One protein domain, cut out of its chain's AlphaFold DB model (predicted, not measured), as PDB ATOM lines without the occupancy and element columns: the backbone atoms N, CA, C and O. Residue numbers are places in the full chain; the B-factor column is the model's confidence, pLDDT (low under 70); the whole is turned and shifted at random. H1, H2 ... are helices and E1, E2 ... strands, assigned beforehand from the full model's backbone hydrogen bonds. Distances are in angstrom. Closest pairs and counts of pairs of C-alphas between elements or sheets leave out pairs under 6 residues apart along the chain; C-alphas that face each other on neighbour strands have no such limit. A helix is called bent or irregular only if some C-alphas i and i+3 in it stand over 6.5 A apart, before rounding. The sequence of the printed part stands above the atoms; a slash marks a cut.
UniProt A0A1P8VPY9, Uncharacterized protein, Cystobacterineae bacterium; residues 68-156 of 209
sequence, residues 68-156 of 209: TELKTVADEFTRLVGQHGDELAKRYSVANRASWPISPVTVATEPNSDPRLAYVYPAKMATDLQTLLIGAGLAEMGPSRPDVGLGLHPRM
ATOM      1  N   THR A  68      -4.225 -47.488  18.704       96.69
ATOM      2  CA  THR A  68      -4.786 -48.747  18.185       96.69
ATOM      3  C   THR A  68      -5.007 -48.705  16.673       96.69
ATOM      4  O   THR A  68      -4.754 -49.696  15.985       96.69
ATOM      5  N   GLU A  69      -5.424 -47.560  16.134       97.00
ATOM      6  CA  GLU A  69      -5.611 -47.339  14.696       97.00
ATOM      7  C   GLU A  69      -4.265 -47.293  13.981       97.00
ATOM      8  O   GLU A  69      -4.077 -47.976  12.975       97.00
ATOM      9  N   LEU A  70      -3.299 -46.558  14.549       97.31
ATOM     10  CA  LEU A  70      -1.928 -46.513  14.042       97.31
ATOM     11  C   LEU A  70      -1.297 -47.906  14.019       97.31
ATOM     12  O   LEU A  70      -0.693 -48.287  13.018       97.31
ATOM     13  N   LYS A  71      -1.478 -48.683  15.093       97.69
ATOM     14  CA  LYS A  71      -0.988 -50.061  15.191       97.69
ATOM     15  C   LYS A  71      -1.636 -50.978  14.155       97.69
ATOM     16  O   LYS A  71      -0.939 -51.770  13.537       97.69
ATOM     17  N   THR A  72      -2.944 -50.859  13.939       98.00
ATOM     18  CA  THR A  72      -3.666 -51.690  12.960       98.00
ATOM     19  C   THR A  72      -3.097 -51.493  11.556       98.00
ATOM     20  O   THR A  72      -2.738 -52.465  10.892       98.00
ATOM     21  N   VAL A  73      -2.918 -50.237  11.134       98.00
ATOM     22  CA  VAL A  73      -2.291 -49.918   9.840       98.00
ATOM     23  C   VAL A  73      -0.830 -50.384   9.807       98.00
ATOM     24  O   VAL A  73      -0.370 -50.922   8.799       98.00
ATOM     25  N   ALA A  74      -0.095 -50.221  10.912       98.19
ATOM     26  CA  ALA A  74       1.291 -50.662  11.027       98.19
ATOM     27  C   ALA A  74       1.457 -52.175  10.856       98.19
ATOM     28  O   ALA A  74       2.352 -52.604  10.127       98.19
ATOM     29  N   ASP A  75       0.585 -52.980  11.459       98.19
ATOM     30  CA  ASP A  75       0.617 -54.440  11.355       98.19
ATOM     31  C   ASP A  75       0.340 -54.902   9.908       98.19
ATOM     32  O   ASP A  75       0.991 -55.824   9.404       98.19
ATOM     33  N   GLU A  76      -0.582 -54.238   9.201       97.62
ATOM     34  CA  GLU A  76      -0.872 -54.516   7.788       97.62
ATOM     35  C   GLU A  76       0.300 -54.161   6.871       97.62
ATOM     36  O   GLU A  76       0.723 -54.984   6.052       97.62
ATOM     37  N   PHE A  77       0.875 -52.967   7.033       97.62
ATOM     38  CA  PHE A  77       2.042 -52.545   6.261       97.62
ATOM     39  C   PHE A  77       3.277 -53.387   6.580       97.62
ATOM     40  O   PHE A  77       4.032 -53.726   5.672       97.62
ATOM     41  N   THR A  78       3.469 -53.781   7.836       98.12
ATOM     42  CA  THR A  78       4.568 -54.669   8.235       98.12
ATOM     43  C   THR A  78       4.459 -56.012   7.529       98.12
ATOM     44  O   THR A  78       5.453 -56.522   7.011       98.12
ATOM     45  N   ARG A  79       3.246 -56.568   7.424       97.81
ATOM     46  CA  ARG A  79       3.000 -57.794   6.657       97.81
ATOM     47  C   ARG A  79       3.292 -57.597   5.169       97.81
ATOM     48  O   ARG A  79       3.972 -58.435   4.582       97.81
ATOM     49  N   LEU A  80       2.828 -56.493   4.582       96.88
ATOM     50  CA  LEU A  80       3.069 -56.154   3.177       96.88
ATOM     51  C   LEU A  80       4.569 -56.036   2.870       96.88
ATOM     52  O   LEU A  80       5.051 -56.641   1.916       96.88
ATOM     53  N   VAL A  81       5.316 -55.294   3.690       96.94
ATOM     54  CA  VAL A  81       6.768 -55.115   3.535       96.94
ATOM     55  C   VAL A  81       7.511 -56.424   3.797       96.94
ATOM     56  O   VAL A  81       8.433 -56.751   3.060       96.94
ATOM     57  N   GLY A  82       7.092 -57.218   4.784       96.56
ATOM     58  CA  GLY A  82       7.688 -58.528   5.046       96.56
ATOM     59  C   GLY A  82       7.499 -59.525   3.896       96.56
ATOM     60  O   GLY A  82       8.369 -60.356   3.664       96.56
ATOM     61  N   GLN A  83       6.385 -59.436   3.163       97.56
ATOM     62  CA  GLN A  83       6.079 -60.324   2.037       97.56
ATOM     63  C   GLN A  83       6.654 -59.835   0.701       97.56
ATOM     64  O   GLN A  83       7.063 -60.657  -0.115       97.56
ATOM     65  N   HIS A  84       6.692 -58.519   0.477       97.06
ATOM     66  CA  HIS A  84       6.998 -57.912  -0.827       97.06
ATOM     67  C   HIS A  84       8.131 -56.876  -0.781       97.06
ATOM     68  O   HIS A  84       8.276 -56.082  -1.709       97.06
ATOM     69  N   GLY A  85       8.936 -56.850   0.283       94.12
ATOM     70  CA  GLY A  85       9.930 -55.802   0.542       94.12
ATOM     71  C   GLY A  85      10.875 -55.532  -0.627       94.12
ATOM     72  O   GLY A  85      11.031 -54.378  -1.019       94.12
ATOM     73  N   ASP A  86      11.427 -56.577  -1.246       95.31
ATOM     74  CA  ASP A  86      12.352 -56.438  -2.380       95.31
ATOM     75  C   ASP A  86      11.675 -55.830  -3.621       95.31
ATOM     76  O   ASP A  86      12.239 -54.967  -4.300       95.31
ATOM     77  N   GLU A  87      10.440 -56.246  -3.916       96.31
ATOM     78  CA  GLU A  87       9.654 -55.726  -5.040       96.31
ATOM     79  C   GLU A  87       9.257 -54.264  -4.809       96.31
ATOM     80  O   GLU A  87       9.347 -53.431  -5.720       96.31
ATOM     81  N   LEU A  88       8.855 -53.945  -3.575       96.06
ATOM     82  CA  LEU A  88       8.544 -52.587  -3.151       96.06
ATOM     83  C   LEU A  88       9.784 -51.702  -3.238       96.06
ATOM     84  O   LEU A  88       9.701 -50.630  -3.827       96.06
ATOM     85  N   ALA A  89      10.936 -52.142  -2.730       95.31
ATOM     86  CA  ALA A  89      12.174 -51.368  -2.764       95.31
ATOM     87  C   ALA A  89      12.625 -51.110  -4.207       95.31
ATOM     88  O   ALA A  89      12.945 -49.978  -4.572       95.31
ATOM     89  N   LYS A  90      12.546 -52.122  -5.078       95.25
ATOM     90  CA  LYS A  90      12.870 -51.970  -6.502       95.25
ATOM     91  C   LYS A  90      12.053 -50.865  -7.176       95.25
ATOM     92  O   LYS A  90      12.579 -50.163  -8.037       95.25
ATOM     93  N   ARG A  91      10.776 -50.712  -6.812       94.00
ATOM     94  CA  ARG A  91       9.854 -49.779  -7.477       94.00
ATOM     95  C   ARG A  91       9.710 -48.430  -6.775       94.00
ATOM     96  O   ARG A  91       9.569 -47.414  -7.447       94.00
ATOM     97  N   TYR A  92       9.725 -48.426  -5.450       96.06
ATOM     98  CA  TYR A  92       9.319 -47.304  -4.606       96.06
ATOM     99  C   TYR A  92      10.410 -46.844  -3.636       96.06
ATOM    100  O   TYR A  92      10.145 -45.974  -2.811       96.06
ATOM    101  N   SER A  93      11.632 -47.383  -3.721       96.44
ATOM    102  CA  SER A  93      12.721 -46.894  -2.875       96.44
ATOM    103  C   SER A  93      12.992 -45.414  -3.118       96.44
ATOM    104  O   SER A  93      13.178 -44.986  -4.258       96.44
ATOM    105  N   VAL A  94      13.110 -44.647  -2.036       96.12
ATOM    106  CA  VAL A  94      13.419 -43.208  -2.069       96.12
ATOM    107  C   VAL A  94      14.780 -42.899  -2.695       96.12
ATOM    108  O   VAL A  94      15.005 -41.778  -3.147       96.12
ATOM    109  N   ALA A  95      15.675 -43.886  -2.816       95.25
ATOM    110  CA  ALA A  95      16.920 -43.745  -3.572       95.25
ATOM    111  C   ALA A  95      16.671 -43.522  -5.078       95.25
ATOM    112  O   ALA A  95      17.458 -42.858  -5.749       95.25
ATOM    113  N   ASN A  96      15.544 -44.012  -5.605       94.00
ATOM    114  CA  ASN A  96      15.166 -43.875  -7.014       94.00
ATOM    115  C   ASN A  96      14.411 -42.571  -7.312       94.00
ATOM    116  O   ASN A  96      14.008 -42.347  -8.459       94.00
ATOM    117  N   ARG A  97      14.228 -41.697  -6.312       94.50
ATOM    118  CA  ARG A  97      13.352 -40.523  -6.413       94.50
ATOM    119  C   ARG A  97      13.690 -39.573  -7.546       94.50
ATOM    120  O   ARG A  97      12.783 -38.979  -8.100       94.50
ATOM    121  N   ALA A  98      14.952 -39.479  -7.968       93.00
ATOM    122  CA  ALA A  98      15.354 -38.631  -9.095       93.00
ATOM    123  C   ALA A  98      14.615 -38.962 -10.412       93.00
ATOM    124  O   ALA A  98      14.477 -38.092 -11.268       93.00
ATOM    125  N   SER A  99      14.127 -40.199 -10.559       91.94
ATOM    126  CA  SER A  99      13.361 -40.660 -11.725       91.94
ATOM    127  C   SER A  99      11.859 -40.356 -11.657       91.94
ATOM    128  O   SER A  99      11.144 -40.585 -12.632       91.94
ATOM    129  N   TRP A 100      11.360 -39.872 -10.519       92.81
ATOM    130  CA  TRP A 100       9.932 -39.664 -10.295       92.81
ATOM    131  C   TRP A 100       9.480 -38.281 -10.772       92.81
ATOM    132  O   TRP A 100      10.276 -37.330 -10.775       92.81
ATOM    133  N   PRO A 101       8.205 -38.141 -11.177       91.38
ATOM    134  CA  PRO A 101       7.649 -36.838 -11.494       91.38
ATOM    135  C   PRO A 101       7.665 -35.938 -10.257       91.38
ATOM    136  O   PRO A 101       7.519 -36.390  -9.122       91.38
ATOM    137  N   ILE A 102       7.830 -34.642 -10.499       89.25
ATOM    138  CA  ILE A 102       7.638 -33.623  -9.469       89.25
ATOM    139  C   ILE A 102       6.152 -33.578  -9.112       89.25
ATOM    140  O   ILE A 102       5.308 -33.503 -10.003       89.25
ATOM    141  N   SER A 103       5.850 -33.599  -7.817       84.62
ATOM    142  CA  SER A 103       4.512 -33.403  -7.272       84.62
ATOM    143  C   SER A 103       4.248 -31.903  -7.092       84.62
ATOM    144  O   SER A 103       4.882 -31.278  -6.236       84.62
ATOM    145  N   PRO A 104       3.312 -31.297  -7.852       83.00
ATOM    146  CA  PRO A 104       2.933 -29.898  -7.650       83.00
ATOM    147  C   PRO A 104       2.384 -29.649  -6.243       83.00
ATOM    148  O   PRO A 104       2.617 -28.590  -5.667       83.00
ATOM    149  N   VAL A 105       1.704 -30.652  -5.676       79.69
ATOM    150  CA  VAL A 105       1.217 -30.625  -4.296       79.69
ATOM    151  C   VAL A 105       2.393 -30.471  -3.339       79.69
ATOM    152  O   VAL A 105       2.405 -29.526  -2.560       79.69
ATOM    153  N   THR A 106       3.409 -31.335  -3.428       81.50
ATOM    154  CA  THR A 106       4.563 -31.267  -2.519       81.50
ATOM    155  C   THR A 106       5.288 -29.930  -2.648       81.50
ATOM    156  O   THR A 106       5.647 -29.342  -1.637       81.50
ATOM    157  N   VAL A 107       5.449 -29.401  -3.867       84.25
ATOM    158  CA  VAL A 107       6.041 -28.065  -4.083       84.25
ATOM    159  C   VAL A 107       5.261 -26.977  -3.341       84.25
ATOM    160  O   VAL A 107       5.864 -26.077  -2.761       84.25
ATOM    161  N   ALA A 108       3.929 -27.049  -3.359       79.56
ATOM    162  CA  ALA A 108       3.072 -26.060  -2.717       79.56
ATOM    163  C   ALA A 108       3.032 -26.200  -1.187       79.56
ATOM    164  O   ALA A 108       2.894 -25.197  -0.491       79.56
ATOM    165  N   THR A 109       3.115 -27.423  -0.656       75.12
ATOM    166  CA  THR A 109       2.958 -27.685   0.785       75.12
ATOM    167  C   THR A 109       4.269 -27.748   1.548       75.12
ATOM    168  O   THR A 109       4.293 -27.424   2.726       75.12
ATOM    169  N   GLU A 110       5.343 -28.165   0.887       79.62
ATOM    170  CA  GLU A 110       6.648 -28.450   1.481       79.62
ATOM    171  C   GLU A 110       7.771 -27.838   0.617       79.62
ATOM    172  O   GLU A 110       8.601 -28.559   0.056       79.62
ATOM    173  N   PRO A 111       7.833 -26.497   0.479       77.06
ATOM    174  CA  PRO A 111       8.706 -25.824  -0.491       77.06
ATOM    175  C   PRO A 111      10.210 -26.037  -0.253       77.06
ATOM    176  O   PRO A 111      11.013 -25.814  -1.155       77.06
ATOM    177  N   ASN A 112      10.599 -26.469   0.951       82.31
ATOM    178  CA  ASN A 112      11.989 -26.734   1.340       82.31
ATOM    179  C   ASN A 112      12.345 -28.233   1.335       82.31
ATOM    180  O   ASN A 112      13.391 -28.620   1.861       82.31
ATOM    181  N   SER A 113      11.471 -29.075   0.788       86.50
ATOM    182  CA  SER A 113      11.604 -30.531   0.785       86.50
ATOM    183  C   SER A 113      11.762 -31.068  -0.642       86.50
ATOM    184  O   SER A 113      11.608 -30.327  -1.614       86.50
ATOM    185  N   ASP A 114      12.108 -32.352  -0.802       90.19
ATOM    186  CA  ASP A 114      12.230 -32.941  -2.139       90.19
ATOM    187  C   ASP A 114      10.834 -33.016  -2.778       90.19
ATOM    188  O   ASP A 114       9.970 -33.747  -2.283       90.19
ATOM    189  N   PRO A 115      10.586 -32.304  -3.890       90.94
ATOM    190  CA  PRO A 115       9.254 -32.214  -4.473       90.94
ATOM    191  C   PRO A 115       8.800 -33.517  -5.142       90.94
ATOM    192  O   PRO A 115       7.701 -33.581  -5.688       90.94
ATOM    193  N   ARG A 116       9.643 -34.554  -5.157       93.31
ATOM    194  CA  ARG A 116       9.319 -35.889  -5.678       93.31
ATOM    195  C   ARG A 116       8.862 -36.851  -4.588       93.31
ATOM    196  O   ARG A 116       8.384 -37.937  -4.907       93.31
ATOM    197  N   LEU A 117       9.004 -36.470  -3.322       92.81
ATOM    198  CA  LEU A 117       8.504 -37.232  -2.187       92.81
ATOM    199  C   LEU A 117       7.144 -36.695  -1.743       92.81
ATOM    200  O   LEU A 117       6.806 -35.532  -1.956       92.81
ATOM    201  N   ALA A 118       6.355 -37.557  -1.115       91.00
ATOM    202  CA  ALA A 118       5.202 -37.148  -0.328       91.00
ATOM    203  C   ALA A 118       5.525 -37.343   1.150       91.00
ATOM    204  O   ALA A 118       6.124 -38.350   1.531       91.00
ATOM    205  N   TYR A 119       5.130 -36.380   1.973       91.38
ATOM    206  CA  TYR A 119       5.498 -36.338   3.380       91.38
ATOM    207  C   TYR A 119       4.296 -36.680   4.255       91.38
ATOM    208  O   TYR A 119       3.255 -36.028   4.198       91.38
ATOM    209  N   VAL A 120       4.446 -37.718   5.078       92.00
ATOM    210  CA  VAL A 120       3.473 -38.091   6.109       92.00
ATOM    211  C   VAL A 120       4.054 -37.727   7.467       92.00
ATOM    212  O   VAL A 120       5.171 -38.121   7.790       92.00
ATOM    213  N   TYR A 121       3.308 -36.990   8.290       91.06
ATOM    214  CA  TYR A 121       3.768 -36.645   9.636       91.06
ATOM    215  C   TYR A 121       4.081 -37.906  10.455       91.06
ATOM    216  O   TYR A 121       3.197 -38.758  10.580       91.06
ATOM    217  N   PRO A 122       5.266 -38.011  11.091       91.12
ATOM    218  CA  PRO A 122       5.629 -39.171  11.902       91.12
ATOM    219  C   PRO A 122       4.600 -39.486  12.992       91.12
ATOM    220  O   PRO A 122       4.271 -40.639  13.215       91.12
ATOM    221  N   ALA A 123       3.997 -38.469  13.613       91.00
ATOM    222  CA  ALA A 123       2.962 -38.658  14.633       91.00
ATOM    223  C   ALA A 123       1.635 -39.250  14.103       91.00
ATOM    224  O   ALA A 123       0.743 -39.543  14.893       91.00
ATOM    225  N   LYS A 124       1.484 -39.424  12.784       93.00
ATOM    226  CA  LYS A 124       0.386 -40.174  12.157       93.00
ATOM    227  C   LYS A 124       0.783 -41.610  11.806       93.00
ATOM    228  O   LYS A 124       0.038 -42.251  11.074       93.00
ATOM    229  N   MET A 125       1.945 -42.097  12.247       95.25
ATOM    230  CA  MET A 125       2.478 -43.419  11.917       95.25
ATOM    231  C   MET A 125       3.151 -44.066  13.122       95.25
ATOM    232  O   MET A 125       3.907 -43.417  13.840       95.25
ATOM    233  N   ALA A 126       2.914 -45.360  13.331       96.25
ATOM    234  CA  ALA A 126       3.561 -46.092  14.414       96.25
ATOM    235  C   ALA A 126       5.094 -46.105  14.239       96.25
ATOM    236  O   ALA A 126       5.609 -46.242  13.127       96.25
ATOM    237  N   THR A 127       5.836 -45.923  15.332       94.62
ATOM    238  CA  THR A 127       7.303 -45.751  15.311       94.62
ATOM    239  C   THR A 127       8.052 -46.975  14.774       94.62
ATOM    240  O   THR A 127       9.091 -46.842  14.123       94.62
ATOM    241  N   ASP A 128       7.532 -48.171  15.027       96.38
ATOM    242  CA  ASP A 128       8.053 -49.427  14.487       96.38
ATOM    243  C   ASP A 128       7.904 -49.489  12.962       96.38
ATOM    244  O   ASP A 128       8.876 -49.800  12.271       96.38
ATOM    245  N   LEU A 129       6.747 -49.091  12.426       97.56
ATOM    246  CA  LEU A 129       6.536 -48.981  10.986       97.56
ATOM    247  C   LEU A 129       7.463 -47.933  10.354       97.56
ATOM    248  O   LEU A 129       8.057 -48.207   9.312       97.56
ATOM    249  N   GLN A 130       7.640 -46.763  10.977       96.12
ATOM    250  CA  GLN A 130       8.586 -45.751  10.479       96.12
ATOM    251  C   GLN A 130       9.994 -46.345  10.342       96.12
ATOM    252  O   GLN A 130      10.638 -46.219   9.301       96.12
ATOM    253  N   THR A 131      10.446 -47.048  11.385       96.50
ATOM    254  CA  THR A 131      11.761 -47.699  11.428       96.50
ATOM    255  C   THR A 131      11.890 -48.765  10.342       96.50
ATOM    256  O   THR A 131      12.906 -48.819   9.649       96.50
ATOM    257  N   LEU A 132      10.852 -49.585  10.155       97.50
ATOM    258  CA  LEU A 132      10.804 -50.615   9.120       97.50
ATOM    259  C   LEU A 132      10.913 -50.014   7.715       97.50
ATOM    260  O   LEU A 132      11.714 -50.485   6.910       97.50
ATOM    261  N   LEU A 133      10.134 -48.972   7.415       97.69
ATOM    262  CA  LEU A 133      10.129 -48.337   6.095       97.69
ATOM    263  C   LEU A 133      11.466 -47.661   5.782       97.69
ATOM    264  O   LEU A 133      11.956 -47.782   4.659       97.69
ATOM    265  N   ILE A 134      12.084 -47.005   6.769       96.31
ATOM    266  CA  ILE A 134      13.429 -46.433   6.626       96.31
ATOM    267  C   ILE A 134      14.455 -47.548   6.390       96.31
ATOM    268  O   ILE A 134      15.245 -47.468   5.451       96.31
ATOM    269  N   GLY A 135      14.418 -48.615   7.194       96.31
ATOM    270  CA  GLY A 135      15.330 -49.755   7.064       96.31
ATOM    271  C   GLY A 135      15.208 -50.487   5.725       96.31
ATOM    272  O   GLY A 135      16.209 -50.950   5.185       96.31
ATOM    273  N   ALA A 136      14.004 -50.534   5.150       96.50
ATOM    274  CA  ALA A 136      13.742 -51.086   3.822       96.50
ATOM    275  C   ALA A 136      14.075 -50.113   2.670       96.50
ATOM    276  O   ALA A 136      13.895 -50.455   1.500       96.50
ATOM    277  N   GLY A 137      14.516 -48.885   2.968       96.88
ATOM    278  CA  GLY A 137      14.783 -47.849   1.966       96.88
ATOM    279  C   GLY A 137      13.528 -47.327   1.257       96.88
ATOM    280  O   GLY A 137      13.635 -46.770   0.163       96.88
ATOM    281  N   LEU A 138      12.348 -47.528   1.853       97.38
ATOM    282  CA  LEU A 138      11.033 -47.090   1.362       97.38
ATOM    283  C   LEU A 138      10.619 -45.720   1.914       97.38
ATOM    284  O   LEU A 138       9.659 -45.125   1.424       97.38
ATOM    285  N   ALA A 139      11.340 -45.223   2.916       96.38
ATOM    286  CA  ALA A 139      11.142 -43.904   3.487       96.38
ATOM    287  C   ALA A 139      12.478 -43.236   3.844       96.38
ATOM    288  O   ALA A 139      13.463 -43.911   4.138       96.38
ATOM    289  N   GLU A 140      12.493 -41.906   3.864       93.50
ATOM    290  CA  GLU A 140      13.573 -41.100   4.440       93.50
ATOM    291  C   GLU A 140      13.007 -40.017   5.361       93.50
ATOM    292  O   GLU A 140      11.906 -39.510   5.150       93.50
ATOM    293  N   MET A 141      13.752 -39.652   6.405       88.38
ATOM    294  CA  MET A 141      13.385 -38.500   7.231       88.38
ATOM    295  C   MET A 141      13.542 -37.218   6.412       88.38
ATOM    296  O   MET A 141      14.560 -37.031   5.744       88.38
ATOM    297  N   GLY A 142      12.542 -36.336   6.470       75.19
ATOM    298  CA  GLY A 142      12.575 -35.058   5.770       75.19
ATOM    299  C   GLY A 142      13.778 -34.185   6.171       75.19
ATOM    300  O   GLY A 142      14.257 -34.262   7.306       75.19
ATOM    301  N   PRO A 143      14.272 -33.332   5.255       63.78
ATOM    302  CA  PRO A 143      15.504 -32.562   5.454       63.78
ATOM    303  C   PRO A 143      15.371 -31.437   6.494       63.78
ATOM    304  O   PRO A 143      16.373 -30.967   7.033       63.78
ATOM    305  N   SER A 144      14.148 -30.999   6.788       54.94
ATOM    306  CA  SER A 144      13.889 -29.802   7.585       54.94
ATOM    307  C   SER A 144      13.242 -30.173   8.913       54.94
ATOM    308  O   SER A 144      12.047 -30.054   9.036       54.94
ATOM    309  N   ARG A 145      14.029 -30.558   9.925       53.19
ATOM    310  CA  ARG A 145      13.590 -30.920  11.297       53.19
ATOM    311  C   ARG A 145      12.796 -32.250  11.422       53.19
ATOM    312  O   ARG A 145      12.028 -32.616  10.536       53.19
ATOM    313  N   PRO A 146      12.966 -32.999  12.534       51.88
ATOM    314  CA  PRO A 146      12.356 -34.323  12.732       51.88
ATOM    315  C   PRO A 146      10.815 -34.337  12.805       51.88
ATOM    316  O   PRO A 146      10.216 -35.409  12.775       51.88
ATOM    317  N   ASP A 147      10.170 -33.174  12.892       60.12
ATOM    318  CA  ASP A 147       8.720 -32.972  12.942       60.12
ATOM    319  C   ASP A 147       8.056 -32.769  11.565       60.12
ATOM    320  O   ASP A 147       6.829 -32.842  11.477       60.12
ATOM    321  N   VAL A 148       8.825 -32.562  10.490       66.31
ATOM    322  CA  VAL A 148       8.283 -32.076   9.202       66.31
ATOM    323  C   VAL A 148       7.778 -33.171   8.269       66.31
ATOM    324  O   VAL A 148       6.907 -32.914   7.447       66.31
ATOM    325  N   GLY A 149       8.208 -34.420   8.430       82.56
ATOM    326  CA  GLY A 149       7.610 -35.507   7.657       82.56
ATOM    327  C   GLY A 149       8.525 -36.694   7.432       82.56
ATOM    328  O   GLY A 149       9.732 -36.549   7.241       82.56
ATOM    329  N   LEU A 150       7.925 -37.875   7.389       91.81
ATOM    330  CA  LEU A 150       8.513 -39.056   6.785       91.81
ATOM    331  C   LEU A 150       8.255 -38.980   5.274       91.81
ATOM    332  O   LEU A 150       7.103 -39.031   4.842       91.81
ATOM    333  N   GLY A 151       9.312 -38.802   4.487       93.62
ATOM    334  CA  GLY A 151       9.251 -38.750   3.032       93.62
ATOM    335  C   GLY A 151       9.134 -40.149   2.441       93.62
ATOM    336  O   GLY A 151       9.974 -41.007   2.705       93.62
ATOM    337  N   LEU A 152       8.104 -40.376   1.632       95.25
ATOM    338  CA  LEU A 152       7.833 -41.631   0.931       95.25
ATOM    339  C   LEU A 152       7.649 -41.376  -0.566       95.25
ATOM    340  O   LEU A 152       7.440 -40.246  -1.012       95.25
ATOM    341  N   HIS A 153       7.632 -42.452  -1.352       95.00
ATOM    342  CA  HIS A 153       7.063 -42.388  -2.695       95.00
ATOM    343  C   HIS A 153       5.590 -41.911  -2.631       95.00
ATOM    344  O   HIS A 153       4.832 -42.476  -1.837       95.00
ATOM    345  N   PRO A 154       5.126 -40.986  -3.501       91.75
ATOM    346  CA  PRO A 154       3.761 -40.441  -3.464       91.75
ATOM    347  C   PRO A 154       2.649 -41.491  -3.351       91.75
ATOM    348  O   PRO A 154       1.892 -41.497  -2.390       91.75
ATOM    349  N   ARG A 155       2.650 -42.498  -4.235       91.25
ATOM    350  CA  ARG A 155       1.685 -43.613  -4.168       91.25
ATOM    351  C   ARG A 155       1.695 -44.391  -2.845       91.25
ATOM    352  O   ARG A 155       0.662 -44.919  -2.457       91.25
ATOM    353  N   MET A 156       2.844 -44.514  -2.175       94.50
ATOM    354  CA  MET A 156       2.900 -45.192  -0.875       94.50
ATOM    355  C   MET A 156       2.290 -44.327   0.225       94.50
ATOM    356  O   MET A 156       1.566 -44.859   1.064       94.50
TER     357      MET A 156
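Overview. This is residues 68 to 156 of the 209 residues of an uncharacterized protein of Cystobacterineae bacterium (UniProt A0A1P8VPY9). A long, sharply kinked helix, H1, makes one side and a corner of a frame, H2 follows it along the next side and H3 lies at the far end, while a small sheet of three short strands sits in the middle with H4 between it and H1. The printed part has 89 residues with four named helices and three named strands, in the order H1 H2 H3 E1 H4 E2 E3. The sheet runs E1 E3 E2, all antiparallel, and the class is mostly helix. The whole is compact, with a radius of gyration of the C-alphas of 12.7 A and spans of 32 by 27 by 18 A.

Along the chain. H1, residues 68 to 92, begins with C-alpha 68 at (-4.786, -48.747, 18.185) and is 26.8 A long. It has a kink of 92 degrees near residue 86 and is irregular: C-alphas 83 and 86 are 8.6 A apart. H2, residues 94 to 99, 10.0 A long, is irregular too, with C-alphas 95 and 98 7.7 A apart. H3 is residues 104 to 109, and E1 is residues 118 to 120. H4, residues 127 to 135, is 12.2 A long and begins with C-alpha 127 at (7.303, -45.751, 15.311). E2 is residues 139 to 141. E3, residues 150 to 152, ends with C-alpha 152 at (7.833, -41.631, 0.931).

Arrangement. E3 is the inner strand of the sheet. E1 and E3 are antiparallel at 142 degrees, with N 118 and O 152 2.9 A apart, within hydrogen-bond range. E2 and E3 form a hairpin, antiparallel at 147 degrees, with N 151 and O 140 2.8 A apart, also within range. E1, H4 and E2 make a split strand-helix-strand unit, two strands running the same way with E3 between them, and its crossover is right-handed. H4 is on the sheet, and the closest C-alphas of H4 and E2, those of Leu 133 and Ala 139, are 5.2 A apart. H1 touches H4 with residues 74 to 81 alone, the same way at a shallow tilt of 4 degrees; the closest C-alphas, those of Ala 74 and Leu 129, are 5.5 A apart. H1 is not on the sheet. H2 only grazes it with residues 94 to 97, and H3 only grazes it with residues 105 to 109. Every O i to N i+4 pair is within hydrogen-bond range in H3 and H4, against 19 of 21 in H1 and 0 of 2 in H2, where 2 of 3 O i to N i+3 pairs are.

Size, cuts and confidence. The two C-alphas farthest apart, those of Thr 68 and Ser 99, are 35.9 A apart. The printed part has no cut and no long link. The mean pLDDT of the printed part is 90.4, and residues 143 to 148 are under 70.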